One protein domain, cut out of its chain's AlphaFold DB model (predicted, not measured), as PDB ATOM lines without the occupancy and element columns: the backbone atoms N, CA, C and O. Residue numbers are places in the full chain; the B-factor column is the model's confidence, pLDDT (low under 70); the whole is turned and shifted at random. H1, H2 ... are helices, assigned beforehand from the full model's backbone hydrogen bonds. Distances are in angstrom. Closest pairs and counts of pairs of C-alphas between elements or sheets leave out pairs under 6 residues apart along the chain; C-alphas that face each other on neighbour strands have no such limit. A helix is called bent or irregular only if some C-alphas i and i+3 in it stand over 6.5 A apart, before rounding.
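Overview. This is residues 54 to 88, 95 to 131 and 155 to 185 of the 296 residues of an uncharacterized protein of Heterobasidion irregulare (strain TC 32-1) (UniProt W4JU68). The two longest helices, H6 and H2, lie side by side and run the same way, and H3 packs slantwise across H2 on the side away from H6. H4 makes a corner with H3, while two short helices, H1 and H5, lie at the end where H2 and H6 begin. The printed part has 103 residues with six named helices, H1 to H6 in chain order, and no named strand; its class is all helix. It is compact, with a radius of gyration of the C-alphas of 14.5 A, and its C-alphas span 41 by 32 by 27 A.

Along the chain. The longest helix, H6, covers residues 164 to 183 and measures 28.4 A from C-alpha 164 at (-40.862, 23.046, 3.396) to C-alpha 183 at (-51.400, -1.645, 12.684). H2, residues 67 to 84, measures 26.5 A. H3 covers residues 98 to 108, 15.4 A, and H4 residues 119 to 127, 12.1 A. H1 takes residues 56 to 62, 10.0 A, beginning with C-alpha 56 at (-19.795, 11.034, 1.136), and H5 residues 155 to 159, 7.2 A. No helix is bent or irregular.

Arrangement. H6 touches H2, closest at the C-alphas of Tyr 79 and Ala 179, 5.2 A apart; they run the same way at a shallow tilt of 33 degrees, only just short of steep. H2 is the hub, touching H3, H4 and H6. H3 touches it at a steep tilt of 54 degrees, opposite ways, with the C-alphas of Leu 76 and Ile 101 closest at 6.3 A. H4 only just touches H2, with 3 pairs of C-alphas within 8 A and with residues 70 to 74 of H2 alone; the closest are those of Leu 73 and Cys 122, 7.1 A apart, and the helices are about perpendicular at 85 degrees. H3 and H4 touch about perpendicular, at 78 degrees, with the C-alphas of Trp 98 and Ala 119 closest at 4.8 A. H1 touches no helix but is near H4. H5 is close to but not clearly touching H2, with the C-alphas of Leu 67 and Val 155 8.0 A apart, and meets H6 only through their link. Among the pairs that are apart are H3 and H6, H4 and H6, and H1 and H5. Each O i to N i+4 pair is within hydrogen-bond range in H1, H2, H3, H4 and H6; in H5 it is 0 of 1, and 0 of 2 O i to N i+3 pairs.

Size, cuts and confidence. The two C-alphas farthest apart, those of Ser 54 and Pro 185, stand 44.8 A from each other. Residues 89 to 94 are not printed, with 12.2 A between C-alphas 88 and 95, and residues 132 to 154 are not printed, with 11.4 A between C-alphas 131 and 155. Of the links that are printed whole, H1 to H2 and H5 to H6 are tight and H3 to H4 is short. The mean pLDDT of the printed part is 78.7; 22 residues are under 70, among them residues 84 to 88 and 155 to 166.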
ATOM      1  N   SER A  54     -16.492   6.131   0.106       89.69
ATOM      2  CA  SER A  54     -15.162   6.709   0.362       89.69
ATOM      3  C   SER A  54     -15.167   8.242   0.363       89.69
ATOM      4  O   SER A  54     -14.373   8.855   1.069       89.69
ATOM      5  N   ASP A  55     -16.065   8.854  -0.416       88.19
ATOM      6  CA  ASP A  55     -16.331  10.294  -0.416       88.19
ATOM      7  C   ASP A  55     -17.852  10.542  -0.320       88.19
ATOM      8  O   ASP A  55     -18.553  10.545  -1.339       88.19
ATOM      9  N   PRO A  56     -18.382  10.741   0.903       82.50
ATOM     10  CA  PRO A  56     -19.795  11.034   1.136       82.50
ATOM     11  C   PRO A  56     -20.309  12.260   0.374       82.50
ATOM     12  O   PRO A  56     -21.449  12.265  -0.088       82.50
ATOM     13  N   TYR A  57     -19.490  13.299   0.203       79.12
ATOM     14  CA  TYR A  57     -19.929  14.554  -0.409       79.12
ATOM     15  C   TYR A  57     -20.034  14.434  -1.931       79.12
ATOM     16  O   TYR A  57     -21.023  14.883  -2.526       79.12
ATOM     17  N   ALA A  58     -19.059  13.789  -2.574       83.12
ATOM     18  CA  ALA A  58     -19.142  13.478  -4.002       83.12
ATOM     19  C   ALA A  58     -20.313  12.520  -4.298       83.12
ATOM     20  O   ALA A  58     -21.046  12.690  -5.276       83.12
ATOM     21  N   HIS A  59     -20.549  11.553  -3.410       85.06
ATOM     22  CA  HIS A  59     -21.668  10.620  -3.534       85.06
ATOM     23  C   HIS A  59     -23.031  11.324  -3.427       85.06
ATOM     24  O   HIS A  59     -23.874  11.189  -4.315       85.06
ATOM     25  N   LEU A  60     -23.237  12.159  -2.405       82.44
ATOM     26  CA  LEU A  60     -24.500  12.888  -2.214       82.44
ATOM     27  C   LEU A  60     -24.766  13.929  -3.308       82.44
ATOM     28  O   LEU A  60     -25.919  14.162  -3.672       82.44
ATOM     29  N   SER A  61     -23.719  14.568  -3.836       80.88
ATOM     30  CA  SER A  61     -23.868  15.543  -4.925       80.88
ATOM     31  C   SER A  61     -24.209  14.885  -6.264       80.88
ATOM     32  O   SER A  61     -24.974  15.457  -7.039       80.88
ATOM     33  N   SER A  62     -23.701  13.678  -6.523       85.88
ATOM     34  CA  SER A  62     -24.019  12.909  -7.734       85.88
ATOM     35  C   SER A  62     -25.383  12.213  -7.687       85.88
ATOM     36  O   SER A  62     -25.935  11.870  -8.732       85.88
ATOM     37  N   THR A  63     -25.964  12.047  -6.495       87.06
ATOM     38  CA  THR A  63     -27.244  11.359  -6.288       87.06
ATOM     39  C   THR A  63     -28.240  12.232  -5.506       87.06
ATOM     40  O   THR A  63     -28.674  11.874  -4.407       87.06
ATOM     41  N   PRO A  64     -28.662  13.391  -6.051       85.69
ATOM     42  CA  PRO A  64     -29.537  14.309  -5.331       85.69
ATOM     43  C   PRO A  64     -30.875  13.646  -4.984       85.69
ATOM     44  O   PRO A  64     -31.445  12.912  -5.789       85.69
ATOM     45  N   TRP A  65     -31.374  13.902  -3.775       85.00
ATOM     46  CA  TRP A  65     -32.695  13.451  -3.336       85.00
ATOM     47  C   TRP A  65     -33.775  14.385  -3.866       85.00
ATOM     48  O   TRP A  65     -33.678  15.604  -3.714       85.00
ATOM     49  N   THR A  66     -34.828  13.819  -4.447       85.75
ATOM     50  CA  THR A  66     -36.042  14.583  -4.741       85.75
ATOM     51  C   THR A  66     -36.919  14.674  -3.489       85.75
ATOM     52  O   THR A  66     -36.799  13.859  -2.571       85.75
ATOM     53  N   LEU A  67     -37.797  15.681  -3.418       81.19
ATOM     54  CA  LEU A  67     -38.732  15.806  -2.295       81.19
ATOM     55  C   LEU A  67     -39.671  14.589  -2.175       81.19
ATOM     56  O   LEU A  67     -39.783  14.084  -1.061       81.19
ATOM     57  N   PRO A  68     -40.289  14.067  -3.259       84.75
ATOM     58  CA  PRO A  68     -41.134  12.876  -3.163       84.75
ATOM     59  C   PRO A  68     -40.398  11.668  -2.578       84.75
ATOM     60  O   PRO A  68     -40.902  11.050  -1.650       84.75
ATOM     61  N   GLU A  69     -39.166  11.399  -3.025       87.00
ATOM     62  CA  GLU A  69     -38.349  10.303  -2.475       87.00
ATOM     63  C   GLU A  69     -38.090  10.456  -0.977       87.00
ATOM     64  O   GLU A  69     -38.061   9.478  -0.236       87.00
ATOM     65  N   TYR A  70     -37.869  11.690  -0.523       86.94
ATOM     66  CA  TYR A  70     -37.637  11.949   0.890       86.94
ATOM     67  C   TYR A  70     -38.898  11.718   1.730       86.94
ATOM     68  O   TYR A  70     -38.814  11.158   2.820       86.94
ATOM     69  N   LEU A  71     -40.067  12.108   1.223       84.69
ATOM     70  CA  LEU A  71     -41.338  11.864   1.901       84.69
ATOM     71  C   LEU A  71     -41.685  10.366   1.928       84.69
ATOM     72  O   LEU A  71     -42.137   9.862   2.954       84.69
ATOM     73  N   GLU A  72     -41.397   9.629   0.854       88.50
ATOM     74  CA  GLU A  72     -41.510   8.163   0.834       88.50
ATOM     75  C   GLU A  72     -40.596   7.511   1.881       88.50
ATOM     76  O   GLU A  72     -41.043   6.640   2.631       88.50
ATOM     77  N   LEU A  73     -39.342   7.970   1.990       91.06
ATOM     78  CA  LEU A  73     -38.416   7.516   3.029       91.06
ATOM     79  C   LEU A  73     -38.995   7.739   4.434       91.06
ATOM     80  O   LEU A  73     -38.971   6.812   5.242       91.06
ATOM     81  N   LEU A  74     -39.537   8.929   4.726       87.44
ATOM     82  CA  LEU A  74     -40.155   9.221   6.028       87.44
ATOM     83  C   LEU A  74     -41.304   8.254   6.341       87.44
ATOM     84  O   LEU A  74     -41.375   7.714   7.444       87.44
ATOM     85  N   SER A  75     -42.177   7.986   5.369       87.75
ATOM     86  CA  SER A  75     -43.277   7.033   5.552       87.75
ATOM     87  C   SER A  75     -42.790   5.612   5.822       87.75
ATOM     88  O   SER A  75     -43.341   4.938   6.693       87.75
ATOM     89  N   LEU A  76     -41.751   5.160   5.114       90.06
ATOM     90  CA  LEU A  76     -41.179   3.827   5.307       90.06
ATOM     91  C   LEU A  76     -40.509   3.665   6.670       90.06
ATOM     92  O   LEU A  76     -40.644   2.608   7.281       90.06
ATOM     93  N   VAL A  77     -39.823   4.698   7.160       88.94
ATOM     94  CA  VAL A  77     -39.198   4.675   8.490       88.94
ATOM     95  C   VAL A  77     -40.258   4.443   9.567       88.94
ATOM     96  O   VAL A  77     -40.100   3.530  10.374       88.94
ATOM     97  N   HIS A  78     -41.362   5.199   9.549       85.31
ATOM     98  CA  HIS A  78     -42.453   5.010  10.517       85.31
ATOM     99  C   HIS A  78     -43.110   3.639  10.388       85.31
ATOM    100  O   HIS A  78     -43.325   2.966  11.390       85.31
ATOM    101  N   TYR A  79     -43.365   3.197   9.156       85.88
ATOM    102  CA  TYR A  79     -43.968   1.893   8.894       85.88
ATOM    103  C   TYR A  79     -43.125   0.727   9.437       85.88
ATOM    104  O   TYR A  79     -43.647  -0.153  10.117       85.88
ATOM    105  N   VAL A  80     -41.816   0.716   9.162       87.06
ATOM    106  CA  VAL A  80     -40.922  -0.362   9.620       87.06
ATOM    107  C   VAL A  80     -40.749  -0.325  11.139       87.06
ATOM    108  O   VAL A  80     -40.788  -1.373  11.779       87.06
ATOM    109  N   SER A  81     -40.620   0.870  11.722       84.19
ATOM    110  CA  SER A  81     -40.428   1.036  13.171       84.19
ATOM    111  C   SER A  81     -41.613   0.518  13.979       84.19
ATOM    112  O   SER A  81     -41.430  -0.140  15.001       84.19
ATOM    113  N   HIS A  82     -42.833   0.780  13.508       76.69
ATOM    114  CA  HIS A  82     -44.034   0.305  14.185       76.69
ATOM    115  C   HIS A  82     -44.198  -1.215  14.099       76.69
ATOM    116  O   HIS A  82     -44.525  -1.855  15.100       76.69
ATOM    117  N   HIS A  83     -43.911  -1.810  12.940       74.31
ATOM    118  CA  HIS A  83     -44.070  -3.252  12.751       74.31
ATOM    119  C   HIS A  83     -43.149  -4.067  13.680       74.31
ATOM    120  O   HIS A  83     -43.552  -5.109  14.208       74.31
ATOM    121  N   ASP A  84     -41.929  -3.586  13.923       69.50
ATOM    122  CA  ASP A  84     -40.954  -4.287  14.766       69.50
ATOM    123  C   ASP A  84     -41.216  -4.074  16.276       69.50
ATOM    124  O   ASP A  84     -40.861  -4.926  17.095       69.50
ATOM    125  N   SER A  85     -41.961  -3.027  16.658       66.00
ATOM    126  CA  SER A  85     -42.329  -2.741  18.058       66.00
ATOM    127  C   SER A  85     -43.250  -3.789  18.699       66.00
ATOM    128  O   SER A  85     -43.392  -3.809  19.923       66.00
ATOM    129  N   THR A  86     -43.902  -4.652  17.916       65.75
ATOM    130  CA  THR A  86     -44.897  -5.603  18.451       65.75
ATOM    131  C   THR A  86     -44.252  -6.757  19.234       65.75
ATOM    132  O   THR A  86     -44.938  -7.442  19.994       65.75
ATOM    133  N   TYR A  87     -42.942  -6.984  19.075       58.78
ATOM    134  CA  TYR A  87     -42.291  -8.199  19.574       58.78
ATOM    135  C   TYR A  87     -41.143  -8.001  20.564       58.78
ATOM    136  O   TYR A  87     -40.696  -9.006  21.114       58.78
ATOM    137  N   ASP A  88     -40.702  -6.775  20.867       50.12
ATOM    138  CA  ASP A  88     -39.547  -6.603  21.754       50.12
ATOM    139  C   ASP A  88     -39.639  -5.352  22.644       50.12
ATOM    140  O   ASP A  88     -39.490  -4.218  22.200       50.12
ATOM    141  N   HIS A  95     -32.669   1.119  16.254       74.81
ATOM    142  CA  HIS A  95     -32.022   0.393  15.179       74.81
ATOM    143  C   HIS A  95     -33.045   0.110  14.086       74.81
ATOM    144  O   HIS A  95     -33.580  -0.986  13.962       74.81
ATOM    145  N   HIS A  96     -33.300   1.120  13.256       84.56
ATOM    146  CA  HIS A  96     -34.014   0.907  12.005       84.56
ATOM    147  C   HIS A  96     -33.216  -0.048  11.101       84.56
ATOM    148  O   HIS A  96     -32.015   0.152  10.881       84.56
ATOM    149  N   ASP A  97     -33.880  -1.053  10.523       90.19
ATOM    150  CA  ASP A  97     -33.294  -1.873   9.458       90.19
ATOM    151  C   ASP A  97     -33.232  -1.064   8.152       90.19
ATOM    152  O   ASP A  97     -34.110  -1.110   7.283       90.19
ATOM    153  N   TRP A  98     -32.157  -0.292   8.017       91.81
ATOM    154  CA  TRP A  98     -31.908   0.560   6.857       91.81
ATOM    155  C   TRP A  98     -31.790  -0.211   5.545       91.81
ATOM    156  O   TRP A  98     -32.089   0.346   4.487       91.81
ATOM    157  N   SER A  99     -31.378  -1.481   5.593       93.62
ATOM    158  CA  SER A  99     -31.297  -2.328   4.400       93.62
ATOM    159  C   SER A  99     -32.693  -2.673   3.903       93.62
ATOM    160  O   SER A  99     -32.980  -2.523   2.712       93.62
ATOM    161  N   ARG A 100     -33.593  -3.054   4.817       92.94
ATOM    162  CA  ARG A 100     -35.009  -3.280   4.508       92.94
ATOM    163  C   ARG A 100     -35.681  -2.014   3.982       92.94
ATOM    164  O   ARG A 100     -36.330  -2.074   2.939       92.94
ATOM    165  N   ILE A 101     -35.470  -0.873   4.641       93.25
ATOM    166  CA  ILE A 101     -36.026   0.419   4.211       93.25
ATOM    167  C   ILE A 101     -35.554   0.775   2.795       93.25
ATOM    168  O   ILE A 101     -36.381   1.101   1.943       93.25
ATOM    169  N   ALA A 102     -34.254   0.667   2.507       94.56
ATOM    170  CA  ALA A 102     -33.716   0.962   1.179       94.56
ATOM    171  C   ALA A 102     -34.287   0.030   0.098       94.56
ATOM    172  O   ALA A 102     -34.655   0.486  -0.985       94.56
ATOM    173  N   ASN A 103     -34.420  -1.266   0.395       94.25
ATOM    174  CA  ASN A 103     -35.012  -2.235  -0.528       94.25
ATOM    175  C   ASN A 103     -36.486  -1.924  -0.822       94.25
ATOM    176  O   ASN A 103     -36.896  -1.979  -1.981       94.25
ATOM    177  N   MET A 104     -37.266  -1.557   0.200       94.12
ATOM    178  CA  MET A 104     -38.656  -1.126   0.023       94.12
ATOM    179  C   MET A 104     -38.745   0.166  -0.790       94.12
ATOM    180  O   MET A 104     -39.523   0.243  -1.734       94.12
ATOM    181  N   LEU A 105     -37.919   1.167  -0.487       93.12
ATOM    182  CA  LEU A 105     -37.902   2.422  -1.239       93.12
ATOM    183  C   LEU A 105     -37.596   2.170  -2.722       93.12
ATOM    184  O   LEU A 105     -38.284   2.678  -3.604       93.12
ATOM    185  N   ASN A 106     -36.604   1.329  -3.010       94.12
ATOM    186  CA  ASN A 106     -36.232   0.980  -4.379       94.12
ATOM    187  C   ASN A 106     -37.299   0.149  -5.109       94.12
ATOM    188  O   ASN A 106     -37.396   0.252  -6.329       94.12
ATOM    189  N   SER A 107     -38.100  -0.659  -4.403       93.06
ATOM    190  CA  SER A 107     -39.161  -1.468  -5.022       93.06
ATOM    191  C   SER A 107     -40.408  -0.654  -5.380       93.06
ATOM    192  O   SER A 107     -41.117  -0.995  -6.328       93.06
ATOM    193  N   LEU A 108     -40.663   0.440  -4.657       88.94
ATOM    194  CA  LEU A 108     -41.759   1.369  -4.945       88.94
ATOM    195  C   LEU A 108     -41.482   2.235  -6.176       88.94
ATOM    196  O   LEU A 108     -42.414   2.711  -6.831       88.94
ATOM    197  N   ARG A 109     -40.204   2.412  -6.516       86.12
ATOM    198  CA  ARG A 109     -39.769   3.258  -7.618       86.12
ATOM    199  C   ARG A 109     -39.923   2.555  -8.970       86.12
ATOM    200  O   ARG A 109     -39.456   1.431  -9.149       86.12
ATOM    201  N   PRO A 110     -40.511   3.223  -9.980       83.25
ATOM    202  CA  PRO A 110     -40.429   2.759 -11.358       83.25
ATOM    203  C   PRO A 110     -38.965   2.599 -11.774       83.25
ATOM    204  O   PRO A 110     -38.144   3.470 -11.471       83.25
ATOM    205  N   SER A 111     -38.639   1.552 -12.538       74.94
ATOM    206  CA  SER A 111     -37.266   1.257 -12.995       74.94
ATOM    207  C   SER A 111     -36.613   2.377 -13.821       74.94
ATOM    208  O   SER A 111     -35.421   2.329 -14.098       74.94
ATOM    209  N   THR A 112     -37.384   3.387 -14.229       66.94
ATOM    210  CA  THR A 112     -36.932   4.569 -14.973       66.94
ATOM    211  C   THR A 112     -36.611   5.775 -14.083       66.94
ATOM    212  O   THR A 112     -36.161   6.802 -14.591       66.94
ATOM    213  N   SER A 113     -36.839   5.691 -12.768       74.12
ATOM    214  CA  SER A 113     -36.741   6.829 -11.848       74.12
ATOM    215  C   SER A 113     -35.414   6.858 -11.080       74.12
ATOM    216  O   SER A 113     -35.346   6.498  -9.912       74.12
ATOM    217  N   GLY A 114     -34.353   7.347 -11.726       82.06
ATOM    218  CA  GLY A 114     -33.106   7.728 -11.047       82.06
ATOM    219  C   GLY A 114     -32.270   6.574 -10.459       82.06
ATOM    220  O   GLY A 114     -32.530   5.403 -10.734       82.06
ATOM    221  N   PRO A 115     -31.205   6.903  -9.702       89.38
ATOM    222  CA  PRO A 115     -30.326   5.916  -9.082       89.38
ATOM    223  C   PRO A 115     -30.997   5.227  -7.885       89.38
ATOM    224  O   PRO A 115     -31.760   5.843  -7.140       89.38
ATOM    225  N   LEU A 116     -30.657   3.951  -7.677       92.88
ATOM    226  CA  LEU A 116     -31.075   3.194  -6.496       92.88
ATOM    227  C   LEU A 116     -30.465   3.797  -5.227       92.88
ATOM    228  O   LEU A 116     -29.318   4.249  -5.229       92.88
ATOM    229  N   ARG A 117     -31.230   3.776  -4.136       93.69
ATOM    230  CA  ARG A 117     -30.801   4.262  -2.822       93.69
ATOM    231  C   ARG A 117     -30.203   3.127  -2.010       93.69
ATOM    232  O   ARG A 117     -30.778   2.044  -1.932       93.69
ATOM    233  N   SER A 118     -29.053   3.377  -1.404       94.94
ATOM    234  CA  SER A 118     -28.439   2.447  -0.458       94.94
ATOM    235  C   SER A 118     -29.008   2.628   0.954       94.94
ATOM    236  O   SER A 118     -29.624   3.648   1.275       94.94
ATOM    237  N   ALA A 119     -28.757   1.650   1.829       93.56
ATOM    238  CA  ALA A 119     -29.039   1.765   3.261       93.56
ATOM    239  C   ALA A 119     -28.330   2.982   3.882       93.56
ATOM    240  O   ALA A 119     -28.923   3.705   4.682       93.56
ATOM    241  N   TRP A 120     -27.088   3.245   3.454       92.94
ATOM    242  CA  TRP A 120     -26.323   4.414   3.879       92.94
ATOM    243  C   TRP A 120     -27.012   5.714   3.475       92.94
ATOM    244  O   TRP A 120     -27.142   6.607   4.307       92.94
ATOM    245  N   ASP A 121     -27.514   5.803   2.237       92.38
ATOM    246  CA  ASP A 121     -28.224   6.996   1.762       92.38
ATOM    247  C   ASP A 121     -29.462   7.277   2.608       92.38
ATOM    248  O   ASP A 121     -29.692   8.420   2.989       92.38
ATOM    249  N   CYS A 122     -30.246   6.240   2.910       92.62
ATOM    250  CA  CYS A 122     -31.471   6.354   3.701       92.62
ATOM    251  C   CYS A 122     -31.170   6.797   5.139       92.62
ATOM    252  O   CYS A 122     -31.749   7.773   5.618       92.62
ATOM    253  N   TRP A 123     -30.210   6.134   5.795       91.38
ATOM    254  CA  TRP A 123     -29.757   6.495   7.138       91.38
ATOM    255  C   TRP A 123     -29.215   7.923   7.183       91.38
ATOM    256  O   TRP A 123     -29.670   8.732   7.990       91.38
ATOM    257  N   HIS A 124     -28.273   8.257   6.298       88.00
ATOM    258  CA  HIS A 124     -27.646   9.574   6.254       88.00
ATOM    259  C   HIS A 124     -28.695  10.652   5.983       88.00
ATOM    260  O   HIS A 124     -28.689  11.716   6.602       88.00
ATOM    261  N   ARG A 125     -29.628  10.386   5.062       87.06
ATOM    262  CA  ARG A 125     -30.694  11.326   4.721       87.06
ATOM    263  C   ARG A 125     -31.613  11.615   5.908       87.06
ATOM    264  O   ARG A 125     -32.022  12.765   6.037       87.06
ATOM    265  N   LEU A 126     -31.922  10.629   6.752       84.31
ATOM    266  CA  LEU A 126     -32.768  10.847   7.929       84.31
ATOM    267  C   LEU A 126     -32.001  11.452   9.115       84.31
ATOM    268  O   LEU A 126     -32.512  12.340   9.790       84.31
ATOM    269  N   THR A 127     -30.788  10.967   9.380       80.50
ATOM    270  CA  THR A 127     -30.046  11.288  10.612       80.50
ATOM    271  C   THR A 127     -29.271  12.588  10.548       80.50
ATOM    272  O   THR A 127     -29.099  13.239  11.579       80.50
ATOM    273  N   VAL A 128     -28.806  12.995   9.366       73.50
ATOM    274  CA  VAL A 128     -28.120  14.277   9.219       73.50
ATOM    275  C   VAL A 128     -29.188  15.366   9.164       73.50
ATOM    276  O   VAL A 128     -29.970  15.387   8.218       73.50
ATOM    277  N   PRO A 129     -29.274  16.265  10.157       57.38
ATOM    278  CA  PRO A 129     -30.312  17.284  10.191       57.38
ATOM    279  C   PRO A 129     -30.107  18.278   9.041       57.38
ATOM    280  O   PRO A 129     -29.264  19.166   9.111       57.38
ATOM    281  N   TRP A 130     -30.901  18.141   7.977       59.09
ATOM    282  CA  TRP A 130     -30.893  19.064   6.833       59.09
ATOM    283  C   TRP A 130     -31.429  20.444   7.222       59.09
ATOM    284  O   TRP A 130     -31.050  21.453   6.634       59.09
ATOM    285  N   ILE A 131     -32.372  20.474   8.168       46.12
ATOM    286  CA  ILE A 131     -33.196  21.639   8.484       46.12
ATOM    287  C   ILE A 131     -33.626  21.550   9.953       46.12
ATOM    288  O   ILE A 131     -34.770  21.283  10.293       46.12
ATOM    289  N   VAL A 155     -30.465  19.846  -3.015       45.47
ATOM    290  CA  VAL A 155     -31.905  19.934  -2.665       45.47
ATOM    291  C   VAL A 155     -32.362  21.379  -2.442       45.47
ATOM    292  O   VAL A 155     -33.522  21.714  -2.664       45.47
ATOM    293  N   GLN A 156     -31.441  22.269  -2.071       50.31
ATOM    294  CA  GLN A 156     -31.758  23.660  -1.737       50.31
ATOM    295  C   GLN A 156     -32.184  24.503  -2.934       50.31
ATOM    296  O   GLN A 156     -33.016  25.398  -2.791       50.31
ATOM    297  N   HIS A 157     -31.625  24.234  -4.115       45.72
ATOM    298  CA  HIS A 157     -31.911  25.054  -5.287       45.72
ATOM    299  C   HIS A 157     -33.355  24.914  -5.773       45.72
ATOM    300  O   HIS A 157     -33.904  25.879  -6.298       45.72
ATOM    301  N   SER A 158     -33.989  23.763  -5.544       46.25
ATOM    302  CA  SER A 158     -35.322  23.488  -6.082       46.25
ATOM    303  C   SER A 158     -36.462  24.041  -5.224       46.25
ATOM    304  O   SER A 158     -37.551  24.255  -5.746       46.25
ATOM    305  N   TYR A 159     -36.233  24.303  -3.931       51.69
ATOM    306  CA  TYR A 159     -37.323  24.596  -2.989       51.69
ATOM    307  C   TYR A 159     -37.112  25.827  -2.104       51.69
ATOM    308  O   TYR A 159     -37.848  26.030  -1.143       51.69
ATOM    309  N   LYS A 160     -36.148  26.690  -2.445       51.16
ATOM    310  CA  LYS A 160     -35.803  27.916  -1.699       51.16
ATOM    311  C   LYS A 160     -36.991  28.863  -1.417       51.16
ATOM    312  O   LYS A 160     -36.869  29.746  -0.578       51.16
ATOM    313  N   PHE A 161     -38.116  28.698  -2.113       52.28
ATOM    314  CA  PHE A 161     -39.273  29.598  -2.073       52.28
ATOM    315  C   PHE A 161     -40.490  29.044  -1.321       52.28
ATOM    316  O   PHE A 161     -41.513  29.720  -1.262       52.28
ATOM    317  N   VAL A 162     -40.406  27.837  -0.761       58.00
ATOM    318  CA  VAL A 162     -41.508  27.218  -0.015       58.00
ATOM    319  C   VAL A 162     -41.012  26.891   1.384       58.00
ATOM    320  O   VAL A 162     -39.933  26.317   1.529       58.00
ATOM    321  N   ASP A 163     -41.792  27.241   2.411       66.00
ATOM    322  CA  ASP A 163     -41.554  26.779   3.780       66.00
ATOM    323  C   ASP A 163     -41.809  25.266   3.861       66.00
ATOM    324  O   ASP A 163     -42.874  24.784   4.248       66.00
ATOM    325  N   LEU A 164     -40.822  24.499   3.395       68.06
ATOM    326  CA  LEU A 164     -40.862  23.046   3.396       68.06
ATOM    327  C   LEU A 164     -40.803  22.470   4.809       68.06
ATOM    328  O   LEU A 164     -41.159  21.310   4.975       68.06
ATOM    329  N   ALA A 165     -40.343  23.232   5.806       67.38
ATOM    330  CA  ALA A 165     -40.193  22.715   7.160       67.38
ATOM    331  C   ALA A 165     -41.566  22.365   7.747       67.38
ATOM    332  O   ALA A 165     -41.796  21.212   8.105       67.38
ATOM    333  N   GLN A 166     -42.511  23.312   7.710       68.81
ATOM    334  CA  GLN A 166     -43.881  23.078   8.186       68.81
ATOM    335  C   GLN A 166     -44.565  21.931   7.442       68.81
ATOM    336  O   GLN A 166     -45.265  21.111   8.029       68.81
ATOM    337  N   LEU A 167     -44.345  21.854   6.133       70.81
ATOM    338  CA  LEU A 167     -44.879  20.782   5.312       70.81
ATOM    339  C   LEU A 167     -44.321  19.412   5.722       70.81
ATOM    340  O   LEU A 167     -45.087  18.455   5.832       70.81
ATOM    341  N   ILE A 168     -43.001  19.304   5.885       74.44
ATOM    342  CA  ILE A 168     -42.343  18.058   6.288       74.44
ATOM    343  C   ILE A 168     -42.858  17.637   7.665       74.44
ATOM    344  O   ILE A 168     -43.178  16.467   7.836       74.44
ATOM    345  N   ASP A 169     -43.032  18.577   8.596       71.81
ATOM    346  CA  ASP A 169     -43.578  18.302   9.930       71.81
ATOM    347  C   ASP A 169     -45.024  17.771   9.866       71.81
ATOM    348  O   ASP A 169     -45.360  16.778  10.519       71.81
ATOM    349  N   VAL A 170     -45.885  18.387   9.045       75.12
ATOM    350  CA  VAL A 170     -47.269  17.921   8.834       75.12
ATOM    351  C   VAL A 170     -47.286  16.534   8.194       75.12
ATOM    352  O   VAL A 170     -48.065  15.669   8.604       75.12
ATOM    353  N   TYR A 171     -46.426  16.301   7.203       77.94
ATOM    354  CA  TYR A 171     -46.328  15.006   6.542       77.94
ATOM    355  C   TYR A 171     -45.804  13.920   7.486       77.94
ATOM    356  O   TYR A 171     -46.342  12.816   7.503       77.94
ATOM    357  N   ASP A 172     -44.790  14.230   8.293       74.69
ATOM    358  CA  ASP A 172     -44.228  13.323   9.291       74.69
ATOM    359  C   ASP A 172     -45.294  12.905  10.313       74.69
ATOM    360  O   ASP A 172     -45.477  11.717  10.580       74.69
ATOM    361  N   MET A 173     -46.081  13.866  10.808       75.25
ATOM    362  CA  MET A 173     -47.218  13.586  11.686       75.25
ATOM    363  C   MET A 173     -48.255  12.687  11.003       75.25
ATOM    364  O   MET A 173     -48.686  11.691  11.587       75.25
ATOM    365  N   LEU A 174     -48.636  13.003   9.762       79.00
ATOM    366  CA  LEU A 174     -49.586  12.198   8.995       79.00
ATOM    367  C   LEU A 174     -49.072  10.766   8.791       79.00
ATOM    368  O   LEU A 174     -49.831   9.817   8.976       79.00
ATOM    369  N   ALA A 175     -47.795  10.600   8.450       78.19
ATOM    370  CA  ALA A 175     -47.171   9.297   8.251       78.19
ATOM    371  C   ALA A 175     -47.196   8.449   9.532       78.19
ATOM    372  O   ALA A 175     -47.550   7.272   9.465       78.19
ATOM    373  N   ARG A 176     -46.918   9.046  10.700       77.50
ATOM    374  CA  ARG A 176     -47.036   8.370  12.007       77.50
ATOM    375  C   ARG A 176     -48.465   7.934  12.314       77.50
ATOM    376  O   ARG A 176     -48.682   6.808  12.767       77.50
ATOM    377  N   VAL A 177     -49.443   8.814  12.080       75.94
ATOM    378  CA  VAL A 177     -50.863   8.492  12.307       75.94
ATOM    379  C   VAL A 177     -51.296   7.357  11.388       75.94
ATOM    380  O   VAL A 177     -51.939   6.420  11.852       75.94
ATOM    381  N   LEU A 178     -50.912   7.405  10.111       78.38
ATOM    382  CA  LEU A 178     -51.219   6.346   9.156       78.38
ATOM    383  C   LEU A 178     -50.564   5.022   9.548       78.38
ATOM    384  O   LEU A 178     -51.260   4.015   9.551       78.38
ATOM    385  N   ALA A 179     -49.285   5.009   9.930       76.75
ATOM    386  CA  ALA A 179     -48.620   3.795  10.410       76.75
ATOM    387  C   ALA A 179     -49.379   3.183  11.603       76.75
ATOM    388  O   ALA A 179     -49.754   2.016  11.572       76.75
ATOM    389  N   THR A 180     -49.735   4.009  12.590       76.69
ATOM    390  CA  THR A 180     -50.492   3.572  13.777       76.69
ATOM    391  C   THR A 180     -51.885   3.036  13.422       76.69
ATOM    392  O   THR A 180     -52.297   1.987  13.910       76.69
ATOM    393  N   ALA A 181     -52.619   3.740  12.555       76.06
ATOM    394  CA  ALA A 181     -53.958   3.348  12.116       76.06
ATOM    395  C   ALA A 181     -53.960   2.056  11.282       76.06
ATOM    396  O   ALA A 181     -54.972   1.355  11.232       76.06
ATOM    397  N   LEU A 182     -52.853   1.763  10.597       72.62
ATOM    398  CA  LEU A 182     -52.690   0.548   9.802       72.62
ATOM    399  C   LEU A 182     -52.426  -0.685  10.669       72.62
ATOM    400  O   LEU A 182     -52.932  -1.758  10.334       72.62
ATOM    401  N   ASP A 183     -51.687  -0.535  11.767       72.94
ATOM    402  CA  ASP A 183     -51.400  -1.645  12.684       72.94
ATOM    403  C   ASP A 183     -52.590  -1.993  13.584       72.94
ATOM    404  O   ASP A 183     -52.843  -3.173  13.845       72.94
ATOM    405  N   ASP A 184     -53.368  -0.991  14.007       72.06
ATOM    406  CA  ASP A 184     -54.595  -1.184  14.783       72.06
ATOM    407  C   ASP A 184     -55.816  -0.569  14.067       72.06
ATOM    408  O   ASP A 184     -56.242   0.555  14.369       72.06
ATOM    409  N   PRO A 185     -56.441  -1.307  13.128       62.34
ATOM    410  CA  PRO A 185     -57.609  -0.815  12.402       62.34
ATOM    411  C   PRO A 185     -58.828  -0.597  13.312       62.34
ATOM    412  O   PRO A 185     -59.779   0.070  12.898       62.34
TER     413      PRO A 185